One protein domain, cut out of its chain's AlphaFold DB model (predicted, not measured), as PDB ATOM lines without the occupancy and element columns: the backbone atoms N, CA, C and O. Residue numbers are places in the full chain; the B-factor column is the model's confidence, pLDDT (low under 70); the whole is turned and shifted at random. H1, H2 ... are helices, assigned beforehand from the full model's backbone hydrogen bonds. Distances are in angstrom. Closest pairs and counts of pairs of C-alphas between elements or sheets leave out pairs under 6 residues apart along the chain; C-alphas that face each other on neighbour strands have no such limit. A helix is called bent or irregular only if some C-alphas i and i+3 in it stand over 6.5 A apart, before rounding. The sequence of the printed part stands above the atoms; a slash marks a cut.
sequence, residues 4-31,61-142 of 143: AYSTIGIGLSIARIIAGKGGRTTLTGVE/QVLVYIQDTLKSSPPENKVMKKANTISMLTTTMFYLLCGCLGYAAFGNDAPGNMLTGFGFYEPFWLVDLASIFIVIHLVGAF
ATOM      1  N   ALA A   4      16.364   3.580  -9.937       90.19
ATOM      2  CA  ALA A   4      15.899   3.922  -8.596       90.19
ATOM      3  C   ALA A   4      15.980   2.713  -7.654       90.19
ATOM      4  O   ALA A   4      16.468   2.838  -6.534       90.19
ATOM      5  N   TYR A   5      15.597   1.530  -8.144       88.56
ATOM      6  CA  TYR A   5      15.715   0.280  -7.398       88.56
ATOM      7  C   TYR A   5      17.160  -0.013  -6.981       88.56
ATOM      8  O   TYR A   5      17.445  -0.227  -5.802       88.56
ATOM      9  N   SER A   6      18.087   0.022  -7.944       90.31
ATOM     10  CA  SER A   6      19.503  -0.255  -7.690       90.31
ATOM     11  C   SER A   6      20.122   0.773  -6.744       90.31
ATOM     12  O   SER A   6      20.845   0.395  -5.828       90.31
ATOM     13  N   THR A   7      19.801   2.060  -6.907       92.62
ATOM     14  CA  THR A   7      20.295   3.126  -6.016       92.62
ATOM     15  C   THR A   7      19.827   2.928  -4.573       92.62
ATOM     16  O   THR A   7      20.633   3.042  -3.651       92.62
ATOM     17  N   ILE A   8      18.551   2.579  -4.368       91.44
ATOM     18  CA  ILE A   8      18.007   2.301  -3.032       91.44
ATOM     19  C   ILE A   8      18.718   1.100  -2.399       91.44
ATOM     20  O   ILE A   8      19.167   1.186  -1.257       91.44
ATOM     21  N   GLY A   9      18.880   0.002  -3.138       90.50
ATOM     22  CA  GLY A   9      19.554  -1.183  -2.610       90.50
ATOM     23  C   GLY A   9      21.038  -0.976  -2.311       90.50
ATOM     24  O   GLY A   9      21.525  -1.467  -1.292       90.50
ATOM     25  N   ILE A  10      21.743  -0.182  -3.122       93.81
ATOM     26  CA  ILE A  10      23.113   0.262  -2.830       93.81
ATOM     27  C   ILE A  10      23.147   1.057  -1.518       93.81
ATOM     28  O   ILE A  10      23.959   0.754  -0.645       93.81
ATOM     29  N   GLY A  11      22.246   2.029  -1.348       92.31
ATOM     30  CA  GLY A  11      22.166   2.841  -0.131       92.31
ATOM     31  C   GLY A  11      21.905   2.006   1.125       92.31
ATOM     32  O   GLY A  11      22.609   2.156   2.123       92.31
ATOM     33  N   LEU A  12      20.952   1.072   1.056       91.19
ATOM     34  CA  LEU A  12      20.647   0.145   2.151       91.19
ATOM     35  C   LEU A  12      21.823  -0.788   2.471       91.19
ATOM     36  O   LEU A  12      22.123  -1.023   3.644       91.19
ATOM     37  N   SER A  13      22.533  -1.266   1.447       91.75
ATOM     38  CA  SER A  13      23.727  -2.102   1.624       91.75
ATOM     39  C   SER A  13      24.835  -1.340   2.343       91.75
ATOM     40  O   SER A  13      25.374  -1.829   3.334       91.75
ATOM     41  N   ILE A  14      25.118  -0.106   1.914       93.12
ATOM     42  CA  ILE A  14      26.097   0.774   2.568       93.12
ATOM     43  C   ILE A  14      25.702   1.034   4.025       93.12
ATOM     44  O   ILE A  14      26.533   0.873   4.919       93.12
ATOM     45  N   ALA A  15      24.438   1.382   4.282       91.00
ATOM     46  CA  ALA A  15      23.949   1.649   5.632       91.00
ATOM     47  C   ALA A  15      24.134   0.436   6.557       91.00
ATOM     48  O   ALA A  15      24.613   0.577   7.684       91.00
ATOM     49  N   ARG A  16      23.823  -0.770   6.069       89.31
ATOM     50  CA  ARG A  16      24.005  -2.018   6.821       89.31
ATOM     51  C   ARG A  16      25.476  -2.310   7.126       89.31
ATOM     52  O   ARG A  16      25.792  -2.704   8.250       89.31
ATOM     53  N   ILE A  17      26.359  -2.110   6.145       91.12
ATOM     54  CA  ILE A  17      27.807  -2.310   6.297       91.12
ATOM     55  C   ILE A  17      28.363  -1.349   7.354       91.12
ATOM     56  O   ILE A  17      29.040  -1.788   8.283       91.12
ATOM     57  N   ILE A  18      28.033  -0.056   7.261       91.88
ATOM     58  CA  ILE A  18      28.505   0.973   8.203       91.88
ATOM     59  C   ILE A  18      27.953   0.735   9.616       91.88
ATOM     60  O   ILE A  18      28.649   0.988  10.596       91.88
ATOM     61  N   ALA A  19      26.742   0.186   9.741       89.69
ATOM     62  CA  ALA A  19      26.162  -0.203  11.027       89.69
ATOM     63  C   ALA A  19      26.829  -1.439  11.673       89.69
ATOM     64  O   ALA A  19      26.361  -1.902  12.712       89.69
ATOM     65  N   GLY A  20      27.875  -2.010  11.060       87.56
ATOM     66  CA  GLY A  20      28.578  -3.194  11.564       87.56
ATOM     67  C   GLY A  20      27.787  -4.497  11.417       87.56
ATOM     68  O   GLY A  20      28.148  -5.502  12.020       87.56
ATOM     69  N   LYS A  21      26.711  -4.497  10.618       86.62
ATOM     70  CA  LYS A  21      25.822  -5.652  10.389       86.62
ATOM     71  C   LYS A  21      26.102  -6.355   9.053       86.62
ATOM     72  O   LYS A  21      25.198  -6.961   8.474       86.62
ATOM     73  N   GLY A  22      27.326  -6.220   8.536       86.25
ATOM     74  CA  GLY A  22      27.772  -6.906   7.322       86.25
ATOM     75  C   GLY A  22      27.720  -8.428   7.477       86.25
ATOM     76  O   GLY A  22      27.826  -8.952   8.587       86.25
ATOM     77  N   GLY A  23      27.514  -9.132   6.368       86.25
ATOM     78  CA  GLY A  23      27.441 -10.590   6.363       86.25
ATOM     79  C   GLY A  23      28.817 -11.251   6.334       86.25
ATOM     80  O   GLY A  23      29.826 -10.619   6.015       86.25
ATOM     81  N   ARG A  24      28.869 -12.554   6.639       89.94
ATOM     82  CA  ARG A  24      30.108 -13.337   6.529       89.94
ATOM     83  C   ARG A  24      30.435 -13.571   5.056       89.94
ATOM     84  O   ARG A  24      29.716 -14.298   4.380       89.94
ATOM     85  N   THR A  25      31.520 -12.982   4.571       89.81
ATOM     86  CA  THR A  25      31.996 -13.153   3.194       89.81
ATOM     87  C   THR A  25      33.114 -14.186   3.124       89.81
ATOM     88  O   THR A  25      33.936 -14.314   4.032       89.81
ATOM     89  N   THR A  26      33.179 -14.916   2.015       89.44
ATOM     90  CA  THR A  26      34.331 -15.763   1.681       89.44
ATOM     91  C   THR A  26      34.811 -15.499   0.255       89.44
ATOM     92  O   THR A  26      34.102 -14.914  -0.564       89.44
ATOM     93  N   LEU A  27      36.022 -15.950  -0.074       84.56
ATOM     94  CA  LEU A  27      36.573 -15.779  -1.421       84.56
ATOM     95  C   LEU A  27      35.839 -16.624  -2.475       84.56
ATOM     96  O   LEU A  27      35.795 -16.248  -3.640       84.56
ATOM     97  N   THR A  28      35.267 -17.765  -2.074       83.94
ATOM     98  CA  THR A  28      34.615 -18.711  -3.001       83.94
ATOM     99  C   THR A  28      33.088 -18.680  -2.924       83.94
ATOM    100  O   THR A  28      32.435 -19.570  -3.470       83.94
ATOM    101  N   GLY A  29      32.523 -17.677  -2.247       83.50
ATOM    102  CA  GLY A  29      31.083 -17.536  -2.050       83.50
ATOM    103  C   GLY A  29      30.510 -18.597  -1.111       83.50
ATOM    104  O   GLY A  29      31.125 -18.979  -0.119       83.50
ATOM    105  N   VAL A  30      29.319 -19.091  -1.437       83.94
ATOM    106  CA  VAL A  30      28.620 -20.097  -0.628       83.94
ATOM    107  C   VAL A  30      29.524 -21.311  -0.365       83.94
ATOM    108  O   VAL A  30      30.133 -21.872  -1.286       83.94
ATOM    109  N   GLU A  31      29.657 -21.693   0.902       81.94
ATOM    110  CA  GLU A  31      30.406 -22.880   1.318       81.94
ATOM    111  C   GLU A  31      29.563 -24.145   1.088       81.94
ATOM    112  O   GLU A  31      28.340 -24.078   0.988       81.94
ATOM    113  N   GLN A  61      20.105  -7.061 -29.881       81.81
ATOM    114  CA  GLN A  61      18.840  -6.992 -30.617       81.81
ATOM    115  C   GLN A  61      18.288  -5.564 -30.677       81.81
ATOM    116  O   GLN A  61      17.834  -5.118 -31.722       81.81
ATOM    117  N   VAL A  62      18.377  -4.820 -29.573       86.62
ATOM    118  CA  VAL A  62      17.810  -3.468 -29.460       86.62
ATOM    119  C   VAL A  62      18.722  -2.418 -30.103       86.62
ATOM    120  O   VAL A  62      18.233  -1.426 -30.639       86.62
ATOM    121  N   LEU A  63      20.045  -2.635 -30.105       88.38
ATOM    122  CA  LEU A  63      21.008  -1.675 -30.666       88.38
ATOM    123  C   LEU A  63      20.743  -1.366 -32.146       88.38
ATOM    124  O   LEU A  63      20.899  -0.214 -32.547       88.38
ATOM    125  N   VAL A  64      20.342  -2.367 -32.939       88.12
ATOM    126  CA  VAL A  64      20.058  -2.191 -34.374       88.12
ATOM    127  C   VAL A  64      18.864  -1.262 -34.577       88.12
ATOM    128  O   VAL A  64      18.966  -0.305 -35.338       88.12
ATOM    129  N   TYR A  65      17.775  -1.483 -33.835       89.12
ATOM    130  CA  TYR A  65      16.590  -0.626 -33.899       89.12
ATOM    131  C   TYR A  65      16.884   0.800 -33.431       89.12
ATOM    132  O   TYR A  65      16.443   1.750 -34.064       89.12
ATOM    133  N   ILE A  66      17.665   0.974 -32.356       90.00
ATOM    134  CA  ILE A  66      18.055   2.317 -31.897       90.00
ATOM    135  C   ILE A  66      18.870   3.024 -32.977       90.00
ATOM    136  O   ILE A  66      18.602   4.191 -33.265       90.00
ATOM    137  N   GLN A  67      19.849   2.338 -33.568       90.38
ATOM    138  CA  GLN A  67      20.718   2.931 -34.577       90.38
ATOM    139  C   GLN A  67      19.923   3.406 -35.801       90.38
ATOM    140  O   GLN A  67      20.190   4.507 -36.271       90.38
ATOM    141  N   ASP A  68      18.916   2.643 -36.234       91.69
ATOM    142  CA  ASP A  68      18.022   2.992 -37.351       91.69
ATOM    143  C   ASP A  68      17.190   4.269 -37.096       91.69
ATOM    144  O   ASP A  68      16.792   4.964 -38.025       91.69
ATOM    145  N   THR A  69      16.972   4.646 -35.829       92.62
ATOM    146  CA  THR A  69      16.259   5.890 -35.475       92.62
ATOM    147  C   THR A  69      17.148   7.136 -35.399       92.62
ATOM    148  O   THR A  69      16.650   8.250 -35.196       92.62
ATOM    149  N   LEU A  70      18.472   6.982 -35.503       93.31
ATOM    150  CA  LEU A  70      19.403   8.096 -35.350       93.31
ATOM    151  C   LEU A  70      19.410   8.992 -36.596       93.31
ATOM    152  O   LEU A  70      19.199   8.565 -37.722       93.31
ATOM    153  N   LYS A  71      19.687  10.284 -36.393       89.50
ATOM    154  CA  LYS A  71      19.871  11.223 -37.506       89.50
ATOM    155  C   LYS A  71      21.150  10.876 -38.267       89.50
ATOM    156  O   LYS A  71      22.181  10.623 -37.651       89.50
ATOM    157  N   SER A  72      21.123  11.035 -39.587       87.06
ATOM    158  CA  SER A  72      22.263  10.720 -40.459       87.06
ATOM    159  C   SER A  72      23.481  11.645 -40.277       87.06
ATOM    160  O   SER A  72      24.571  11.329 -40.755       87.06
ATOM    161  N   SER A  73      23.323  12.793 -39.600       89.88
ATOM    162  CA  SER A  73      24.422  13.706 -39.265       89.88
ATOM    163  C   SER A  73      24.387  14.115 -37.785       89.88
ATOM    164  O   SER A  73      23.369  14.655 -37.336       89.88
ATOM    165  N   PRO A  74      25.481  13.921 -37.019       88.69
ATOM    166  CA  PRO A  74      26.711  13.207 -37.395       88.69
ATOM    167  C   PRO A  74      26.454  11.705 -37.648       88.69
ATOM    168  O   PRO A  74      25.395  11.218 -37.269       88.69
ATOM    169  N   PRO A  75      27.403  10.959 -38.253       91.81
ATOM    170  CA  PRO A  75      27.203   9.550 -38.595       91.81
ATOM    171  C   PRO A  75      26.681   8.712 -37.423       91.81
ATOM    172  O   PRO A  75      27.248   8.748 -36.325       91.81
ATOM    173  N   GLU A  76      25.633   7.933 -37.681       90.81
ATOM    174  CA  GLU A  76      24.885   7.157 -36.684       90.81
ATOM    175  C   GLU A  76      25.804   6.236 -35.879       90.81
ATOM    176  O   GLU A  76      25.715   6.179 -34.657       90.81
ATOM    177  N   ASN A  77      26.784   5.603 -36.531       89.44
ATOM    178  CA  ASN A  77      27.765   4.741 -35.872       89.44
ATOM    179  C   ASN A  77      28.610   5.471 -34.809       89.44
ATOM    180  O   ASN A  77      28.994   4.865 -33.808       89.44
ATOM    181  N   LYS A  78      28.899   6.768 -34.981       91.31
ATOM    182  CA  LYS A  78      29.649   7.569 -34.000       91.31
ATOM    183  C   LYS A  78      28.783   7.883 -32.789       91.31
ATOM    184  O   LYS A  78      29.249   7.747 -31.656       91.31
ATOM    185  N   VAL A  79      27.537   8.292 -33.031       93.81
ATOM    186  CA  VAL A  79      26.562   8.586 -31.972       93.81
ATOM    187  C   VAL A  79      26.253   7.313 -31.190       93.81
ATOM    188  O   VAL A  79      26.393   7.298 -29.967       93.81
ATOM    189  N   MET A  80      25.950   6.227 -31.900       93.25
ATOM    190  CA  MET A  80      25.631   4.927 -31.327       93.25
ATOM    191  C   MET A  80      26.797   4.360 -30.519       93.25
ATOM    192  O   MET A  80      26.598   3.909 -29.394       93.25
ATOM    193  N   LYS A  81      28.038   4.451 -31.023       91.38
ATOM    194  CA  LYS A  81      29.227   4.008 -30.277       91.38
ATOM    195  C   LYS A  81      29.387   4.771 -28.964       91.38
ATOM    196  O   LYS A  81      29.597   4.144 -27.931       91.38
ATOM    197  N   LYS A  82      29.260   6.102 -28.986       92.62
ATOM    198  CA  LYS A  82      29.354   6.926 -27.770       92.62
ATOM    199  C   LYS A  82      28.248   6.571 -26.772       92.62
ATOM    200  O   LYS A  82      28.544   6.372 -25.596       92.62
ATOM    201  N   ALA A  83      27.005   6.472 -27.242       92.31
ATOM    202  CA  ALA A  83      25.862   6.104 -26.412       92.31
ATOM    203  C   ALA A  83      26.044   4.712 -25.789       92.31
ATOM    204  O   ALA A  83      25.888   4.558 -24.580       92.31
ATOM    205  N   ASN A  84      26.472   3.727 -26.583       92.44
ATOM    206  CA  ASN A  84      26.716   2.368 -26.114       92.44
ATOM    207  C   ASN A  84      27.853   2.308 -25.085       92.44
ATOM    208  O   ASN A  84      27.705   1.656 -24.058       92.44
ATOM    209  N   THR A  85      28.964   3.021 -25.302       93.31
ATOM    210  CA  THR A  85      30.063   3.076 -24.322       93.31
ATOM    211  C   THR A  85      29.600   3.643 -22.982       93.31
ATOM    212  O   THR A  85      29.908   3.059 -21.944       93.31
ATOM    213  N   ILE A  86      28.843   4.744 -22.992       94.38
ATOM    214  CA  ILE A  86      28.312   5.345 -21.760       94.38
ATOM    215  C   ILE A  86      27.332   4.380 -21.088       94.38
ATOM    216  O   ILE A  86      27.480   4.095 -19.904       94.38
ATOM    217  N   SER A  87      26.383   3.828 -21.848       91.56
ATOM    218  CA  SER A  87      25.382   2.884 -21.339       91.56
ATOM    219  C   SER A  87      26.021   1.651 -20.701       91.56
ATOM    220  O   SER A  87      25.647   1.259 -19.594       91.56
ATOM    221  N   MET A  88      27.017   1.065 -21.372       91.38
ATOM    222  CA  MET A  88      27.752  -0.097 -20.882       91.38
ATOM    223  C   MET A  88      28.483   0.236 -19.583       91.38
ATOM    224  O   MET A  88      28.297  -0.454 -18.588       91.38
ATOM    225  N   LEU A  89      29.233   1.344 -19.555       94.06
ATOM    226  CA  LEU A  89      29.967   1.777 -18.367       94.06
ATOM    227  C   LEU A  89      29.033   2.019 -17.175       94.06
ATOM    228  O   LEU A  89      29.304   1.547 -16.071       94.06
ATOM    229  N   THR A  90      27.924   2.728 -17.394       92.62
ATOM    230  CA  THR A  90      26.931   2.990 -16.349       92.62
ATOM    231  C   THR A  90      26.320   1.687 -15.841       92.62
ATOM    232  O   THR A  90      26.281   1.463 -14.634       92.62
ATOM    233  N   THR A  91      25.898   0.798 -16.739       92.00
ATOM    234  CA  THR A  91      25.276  -0.483 -16.376       92.00
ATOM    235  C   THR A  91      26.243  -1.377 -15.599       92.00
ATOM    236  O   THR A  91      25.890  -1.882 -14.533       92.00
ATOM    237  N   THR A  92      27.486  -1.507 -16.070       93.12
ATOM    238  CA  THR A  92      28.537  -2.261 -15.380       93.12
ATOM    239  C   THR A  92      28.822  -1.698 -13.996       93.12
ATOM    240  O   THR A  92      28.942  -2.468 -13.045       93.12
ATOM    241  N   MET A  93      28.886  -0.371 -13.854       94.88
ATOM    242  CA  MET A  93      29.105   0.270 -12.559       94.88
ATOM    243  C   MET A  93      27.983  -0.079 -11.573       94.88
ATOM    244  O   MET A  93      28.270  -0.528 -10.464       94.88
ATOM    245  N   PHE A  94      26.718   0.025 -11.985       93.62
ATOM    246  CA  PHE A  94      25.589  -0.335 -11.126       93.62
ATOM    247  C   PHE A  94      25.574  -1.819 -10.756       93.62
ATOM    248  O   PHE A  94      25.332  -2.142  -9.591       93.62
ATOM    249  N   TYR A  95      25.859  -2.718 -11.703       92.88
ATOM    250  CA  TYR A  95      25.950  -4.150 -11.413       92.88
ATOM    251  C   TYR A  95      27.061  -4.477 -10.431       92.88
ATOM    252  O   TYR A  95      26.831  -5.225  -9.482       92.88
ATOM    253  N   LEU A  96      28.242  -3.894 -10.627       94.19
ATOM    254  CA  LEU A  96      29.372  -4.114  -9.741       94.19
ATOM    255  C   LEU A  96      29.075  -3.582  -8.336       94.19
ATOM    256  O   LEU A  96      29.327  -4.280  -7.361       94.19
ATOM    257  N   LEU A  97      28.484  -2.389  -8.221       95.06
ATOM    258  CA  LEU A  97      28.087  -1.837  -6.925       95.06
ATOM    259  C   LEU A  97      27.045  -2.714  -6.226       95.06
ATOM    260  O   LEU A  97      27.238  -3.046  -5.061       95.06
ATOM    261  N   CYS A  98      25.977  -3.122  -6.917       92.69
ATOM    262  CA  CYS A  98      24.950  -3.987  -6.326       92.69
ATOM    263  C   CYS A  98      25.531  -5.349  -5.915       92.69
ATOM    264  O   CYS A  98      25.249  -5.825  -4.820       92.69
ATOM    265  N   GLY A  99      26.374  -5.951  -6.759       92.06
ATOM    266  CA  GLY A  99      27.012  -7.236  -6.480       92.06
ATOM    267  C   GLY A  99      27.988  -7.162  -5.308       92.06
ATOM    268  O   GLY A  99      27.863  -7.923  -4.354       92.06
ATOM    269  N   CYS A 100      28.935  -6.221  -5.332       93.69
ATOM    270  CA  CYS A 100      29.957  -6.100  -4.291       93.69
ATOM    271  C   CYS A 100      29.380  -5.620  -2.956       93.69
ATOM    272  O   CYS A 100      29.693  -6.198  -1.917       93.69
ATOM    273  N   LEU A 101      28.546  -4.574  -2.962       94.62
ATOM    274  CA  LEU A 101      27.965  -4.042  -1.728       94.62
ATOM    275  C   LEU A 101      26.876  -4.965  -1.187       94.62
ATOM    276  O   LEU A 101      26.817  -5.159   0.021       94.62
ATOM    277  N   GLY A 102      26.073  -5.585  -2.054       92.56
ATOM    278  CA  GLY A 102      25.113  -6.610  -1.644       92.56
ATOM    279  C   GLY A 102      25.813  -7.812  -1.011       92.56
ATOM    280  O   GLY A 102      25.436  -8.242   0.078       92.56
ATOM    281  N   TYR A 103      26.899  -8.297  -1.621       92.75
ATOM    282  CA  TYR A 103      27.694  -9.380  -1.044       92.75
ATOM    283  C   TYR A 103      28.369  -8.981   0.274       92.75
ATOM    284  O   TYR A 103      28.373  -9.761   1.215       92.75
ATOM    285  N   ALA A 104      28.882  -7.757   0.406       92.69
ATOM    286  CA  ALA A 104      29.418  -7.278   1.682       92.69
ATOM    287  C   ALA A 104      28.327  -7.121   2.764       92.69
ATOM    288  O   ALA A 104      28.570  -7.359   3.948       92.69
ATOM    289  N   ALA A 105      27.110  -6.739   2.372       91.19
ATOM    290  CA  ALA A 105      25.987  -6.539   3.281       91.19
ATOM    291  C   ALA A 105      25.389  -7.861   3.794       91.19
ATOM    292  O   ALA A 105      25.022  -7.936   4.970       91.19
ATOM    293  N   PHE A 106      25.312  -8.889   2.944       89.94
ATOM    294  CA  PHE A 106      24.636 -10.160   3.249       89.94
ATOM    295  C   PHE A 106      25.562 -11.374   3.361       89.94
ATOM    296  O   PHE A 106      25.214 -12.346   4.022       89.94
ATOM    297  N   GLY A 107      26.769 -11.306   2.807       90.31
ATOM    298  CA  GLY A 107      27.742 -12.388   2.857       90.31
ATOM    299  C   GLY A 107      27.381 -13.559   1.949       90.31
ATOM    300  O   GLY A 107      26.759 -13.391   0.901       90.31
ATOM    301  N   ASN A 108      27.773 -14.760   2.368       88.12
ATOM    302  CA  ASN A 108      27.460 -16.009   1.674       88.12
ATOM    303  C   ASN A 108      25.948 -16.250   1.523       88.12
ATOM    304  O   ASN A 108      25.546 -16.937   0.593       88.12
ATOM    305  N   ASP A 109      25.124 -15.636   2.373       85.31
ATOM    306  CA  ASP A 109      23.663 -15.761   2.351       85.31
ATOM    307  C   ASP A 109      23.001 -14.654   1.514       85.31
ATOM    308  O   ASP A 109      21.829 -14.316   1.701       85.31
ATOM    309  N   ALA A 110      23.760 -14.034   0.600       88.06
ATOM    310  CA  ALA A 110      23.246 -12.999  -0.282       88.06
ATOM    311  C   ALA A 110      22.052 -13.519  -1.104       88.06
ATOM    312  O   ALA A 110      22.177 -14.510  -1.830       88.06
ATOM    313  N   PRO A 111      20.890 -12.850  -1.027       86.06
ATOM    314  CA  PRO A 111      19.707 -13.273  -1.758       86.06
ATOM    315  C   PRO A 111      19.876 -13.018  -3.259       86.06
ATOM    316  O   PRO A 111      20.475 -12.023  -3.668       86.06
ATOM    317  N   GLY A 112      19.250 -13.857  -4.091       82.31
ATOM    318  CA  GLY A 112      19.205 -13.633  -5.544       82.31
ATOM    319  C   GLY A 112      18.528 -12.311  -5.922       82.31
ATOM    320  O   GLY A 112      18.889 -11.685  -6.915       82.31
ATOM    321  N   ASN A 113      17.590 -11.839  -5.092       84.81
ATOM    322  CA  ASN A 113      17.054 -10.491  -5.180       84.81
ATOM    323  C   ASN A 113      17.577  -9.618  -4.028       84.81
ATOM    324  O   ASN A 113      17.217  -9.821  -2.874       84.81
ATOM    325  N   MET A 114      18.384  -8.602  -4.338       81.94
ATOM    326  CA  MET A 114      19.067  -7.783  -3.327       81.94
ATOM    327  C   MET A 114      18.118  -7.197  -2.266       81.94
ATOM    328  O   MET A 114      18.454  -7.211  -1.083       81.94
ATOM    329  N   LEU A 115      16.927  -6.714  -2.650       83.00
ATOM    330  CA  LEU A 115      16.005  -6.104  -1.687       83.00
ATOM    331  C   LEU A 115      15.218  -7.090  -0.821       83.00
ATOM    332  O   LEU A 115      14.777  -6.697   0.257       83.00
ATOM    333  N   THR A 116      15.103  -8.369  -1.197       79.31
ATOM    334  CA  THR A 116      14.417  -9.350  -0.334       79.31
ATOM    335  C   THR A 116      15.208  -9.629   0.940       79.31
ATOM    336  O   THR A 116      14.611  -9.882   1.981       79.31
ATOM    337  N   GLY A 117      16.540  -9.502   0.900       72.56
ATOM    338  CA  GLY A 117      17.389  -9.620   2.095       72.56
ATOM    339  C   GLY A 117      17.190  -8.487   3.103       72.56
ATOM    340  O   GLY A 117      17.486  -8.649   4.285       72.56
ATOM    341  N   PHE A 118      16.650  -7.348   2.659       75.00
ATOM    342  CA  PHE A 118      16.283  -6.228   3.526       75.00
ATOM    343  C   PHE A 118      14.830  -6.302   4.016       75.00
ATOM    344  O   PHE A 118      14.432  -5.421   4.768       75.00
ATOM    345  N   GLY A 119      14.060  -7.338   3.643       57.00
ATOM    346  CA  GLY A 119      12.592  -7.429   3.754       57.00
ATOM    347  C   GLY A 119      11.949  -7.228   5.136       57.00
ATOM    348  O   GLY A 119      10.729  -7.216   5.225       57.00
ATOM    349  N   PHE A 120      12.737  -7.030   6.196       52.84
ATOM    350  CA  PHE A 120      12.261  -6.704   7.547       52.84
ATOM    351  C   PHE A 120      13.080  -5.608   8.255       52.84
ATOM    352  O   PHE A 120      12.918  -5.401   9.456       52.84
ATOM    353  N   TYR A 121      13.985  -4.915   7.554       56.12
ATOM    354  CA  TYR A 121      14.772  -3.827   8.136       56.12
ATOM    355  C   TYR A 121      14.060  -2.487   7.950       56.12
ATOM    356  O   TYR A 121      13.647  -2.132   6.847       56.12
ATOM    357  N   GLU A 122      13.933  -1.723   9.037       57.50
ATOM    358  CA  GLU A 122      13.473  -0.343   8.954       57.50
ATOM    359  C   GLU A 122      14.417   0.481   8.058       57.50
ATOM    360  O   GLU A 122      15.640   0.405   8.235       57.50
ATOM    361  N   PRO A 123      13.882   1.288   7.120       66.88
ATOM    362  CA  PRO A 123      12.459   1.497   6.837       66.88
ATOM    363  C   PRO A 123      11.880   0.587   5.730       66.88
ATOM    364  O   PRO A 123      12.305   0.645   4.577       66.88
ATOM    365  N   PHE A 124      10.803  -0.144   6.045       75.50
ATOM    366  CA  PHE A 124      10.079  -1.026   5.108       75.50
ATOM    367  C   PHE A 124       9.499  -0.285   3.887       75.50
ATOM    368  O   PHE A 124       9.565  -0.785   2.767       75.50
ATOM    369  N   TRP A 125       9.030   0.955   4.077       82.88
ATOM    370  CA  TRP A 125       8.447   1.772   3.005       82.88
ATOM    371  C   TRP A 125       9.416   2.017   1.844       82.88
ATOM    372  O   TRP A 125       8.991   2.200   0.705       82.88
ATOM    373  N   LEU A 126      10.724   2.030   2.121       84.19
ATOM    374  CA  LEU A 126      11.739   2.286   1.107       84.19
ATOM    375  C   LEU A 126      11.924   1.067   0.192       84.19
ATOM    376  O   LEU A 126      12.145   1.223  -1.010       84.19
ATOM    377  N   VAL A 127      11.783  -0.140   0.747       83.25
ATOM    378  CA  VAL A 127      11.796  -1.398  -0.010       83.25
ATOM    379  C   VAL A 127      10.535  -1.519  -0.868       83.25
ATOM    380  O   VAL A 127      10.629  -1.878  -2.046       83.25
ATOM    381  N   ASP A 128       9.376  -1.135  -0.330       85.19
ATOM    382  CA  ASP A 128       8.116  -1.097  -1.082       85.19
ATOM    383  C   ASP A 128       8.188  -0.097  -2.242       85.19
ATOM    384  O   ASP A 128       7.861  -0.428  -3.383       85.19
ATOM    385  N   LEU A 129       8.702   1.108  -1.983       87.50
ATOM    386  CA  LEU A 129       8.898   2.134  -3.007       87.50
ATOM    387  C   LEU A 129       9.834   1.651  -4.125       87.50
ATOM    388  O   LEU A 129       9.541   1.826  -5.309       87.50
ATOM    389  N   ALA A 130      10.946   1.008  -3.766       86.12
ATOM    390  CA  ALA A 130      11.850   0.421  -4.745       86.12
ATOM    391  C   ALA A 130      11.165  -0.671  -5.580       86.12
ATOM    392  O   ALA A 130      11.349  -0.728  -6.799       86.12
ATOM    393  N   SER A 131      10.341  -1.505  -4.946       85.88
ATOM    394  CA  SER A 131       9.576  -2.553  -5.626       85.88
ATOM    395  C   SER A 131       8.561  -1.961  -6.610       85.88
ATOM    396  O   SER A 131       8.463  -2.432  -7.744       85.88
ATOM    397  N   ILE A 132       7.892  -0.858  -6.251       88.81
ATOM    398  CA  ILE A 132       7.027  -0.098  -7.167       88.81
ATOM    399  C   ILE A 132       7.826   0.411  -8.375       88.81
ATOM    400  O   ILE A 132       7.371   0.282  -9.513       88.81
ATOM    401  N   PHE A 133       9.043   0.931  -8.173       89.25
ATOM    402  CA  PHE A 133       9.895   1.354  -9.289       89.25
ATOM    403  C   PHE A 133      10.304   0.203 -10.213       89.25
ATOM    404  O   PHE A 133      10.459   0.431 -11.415       89.25
ATOM    405  N   ILE A 134      10.477  -1.021  -9.701       86.62
ATOM    406  CA  ILE A 134      10.652  -2.200 -10.564       86.62
ATOM    407  C   ILE A 134       9.396  -2.450 -11.388       86.62
ATOM    408  O   ILE A 134       9.515  -2.636 -12.595       86.62
ATOM    409  N   VAL A 135       8.212  -2.432 -10.771       88.56
ATOM    410  CA  VAL A 135       6.952  -2.675 -11.488       88.56
ATOM    411  C   VAL A 135       6.780  -1.665 -12.620       88.56
ATOM    412  O   VAL A 135       6.557  -2.064 -13.758       88.56
ATOM    413  N   ILE A 136       6.973  -0.373 -12.345       88.69
ATOM    414  CA  ILE A 136       6.895   0.687 -13.365       88.69
ATOM    415  C   ILE A 136       7.915   0.445 -14.489       88.69
ATOM    416  O   ILE A 136       7.572   0.553 -15.665       88.69
ATOM    417  N   HIS A 137       9.156   0.089 -14.141       86.56
ATOM    418  CA  HIS A 137      10.206  -0.208 -15.119       86.56
ATOM    419  C   HIS A 137       9.850  -1.405 -16.014       86.56
ATOM    420  O   HIS A 137      10.039  -1.327 -17.224       86.56
ATOM    421  N   LEU A 138       9.324  -2.489 -15.434       87.12
ATOM    422  CA  LEU A 138       8.948  -3.701 -16.164       87.12
ATOM    423  C   LEU A 138       7.713  -3.487 -17.039       87.12
ATOM    424  O   LEU A 138       7.710  -3.926 -18.183       87.12
ATOM    425  N   VAL A 139       6.696  -2.779 -16.540       89.00
ATOM    426  CA  VAL A 139       5.503  -2.436 -17.330       89.00
ATOM    427  C   VAL A 139       5.887  -1.572 -18.530       89.00
ATOM    428  O   VAL A 139       5.423  -1.834 -19.631       89.00
ATOM    429  N   GLY A 140       6.772  -0.587 -18.352       82.44
ATOM    430  CA  GLY A 140       7.272   0.220 -19.470       82.44
ATOM    431  C   GLY A 140       8.146  -0.557 -20.462       82.44
ATOM    432  O   GLY A 140       8.246  -0.158 -21.618       82.44
ATOM    433  N   ALA A 141       8.775  -1.650 -20.022       80.31
ATOM    434  CA  ALA A 141       9.568  -2.537 -20.871       80.31
ATOM    435  C   ALA A 141       8.726  -3.616 -21.577       80.31
ATOM    436  O   ALA A 141       9.230  -4.263 -22.493       80.31
ATOM    437  N   PHE A 142       7.476  -3.825 -21.156       80.31
ATOM    438  CA  PHE A 142       6.544  -4.743 -21.801       80.31
ATOM    439  C   PHE A 142       5.988  -4.075 -23.068       80.31
ATOM    440  O   PHE A 142       5.042  -3.287 -23.010       80.31
TER     441      PHE A 142
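What this domain is: This is residues 4 to 31 and 61 to 142 of the 143 residues of the protein "Aa_trans domain-containing protein" of Chenopodium quinoa (UniProt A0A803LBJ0). One long helix, H3, makes the long axis, and near its last residues H1 packs on it, with H4 packed in turn on H1, so that H1 sits between H3 and H4 at that end. The short helix H2 folds back beside the other end of H3, and residues 85 to 93 of H3 stand free between the two places. The printed part has 110 residues with four named helices, in the order H1, H2, H3, H4, and no named strand: the class is all helix. The whole is loose, with a radius of gyration of the C-alphas of 18.1 A, and elongated, spanning 54 by 32 by 23 A.

How they stand to each other: H1, residues 4 to 18, touches H3, residues 76 to 109, which meets it with residues 94 to 105 alone; the closest C-alphas, of Ser 13 and Ala 105, are 5.2 A apart. These two run the same way at a steep tilt of 38 degrees, only just past shallow. With residues 4 to 8 alone, H1 touches residues 126 to 134 of H4, residues 124 to 141; the closest C-alphas, of Tyr 5 and Ala 130, are 4.7 A apart. H1 and H4 run opposite ways at a shallow tilt of 31 degrees. H2, residues 61 to 68, only just touches H3, with 3 pairs of C-alphas within 8 A, the closest those of Gln 67 and Met 80 at 6.2 A. H2 and H3 form a helical hairpin, opposite ways at a shallow tilt of 30 degrees, and H3 touches H2 with residues 76 to 80 alone. The helix packing is mostly aligned, but only just: 2 of 3 touching pairs are at a shallow tilt. H3 and H4 are apart, as are H2 and H4, and H1 and H2. Every O i to N i+4 pair is within hydrogen-bond range in H1 and H4, against 3 of 4 in H2 and 28 of 30 in H3.

Where its parts are: H1 begins at C-alpha 4, (15.899, 3.922, -8.596), and is 21.2 A long from first to last C-alpha. H2 measures 12.1 A and is neither bent nor irregular, but only just: C-alphas 61 and 64 are 6.2 A apart. H3 begins at C-alpha 76, (24.885, 7.157, -36.684), and measures 45.3 A. It has a kink of 59 degrees near residue 103 and is irregular, with C-alphas 105 and 108 at 9.7 A. H4 measures 26.0 A and ends at C-alpha 141, (9.568, -2.537, -20.871).

The domain as a whole: The C-alphas farthest apart, of Glu 31 and Ser 73, are 55.0 A apart. Residues 32 to 60 are not printed, and C-alphas 31 and 61 are 37.5 A apart across this cut, which lies in the link from H1 to H2. The link from H2 to H3 is short, and that from H3 to H4, 14 residues, is long. Mean pLDDT of the printed part is 87.4; residues 119 to 123 are under 70.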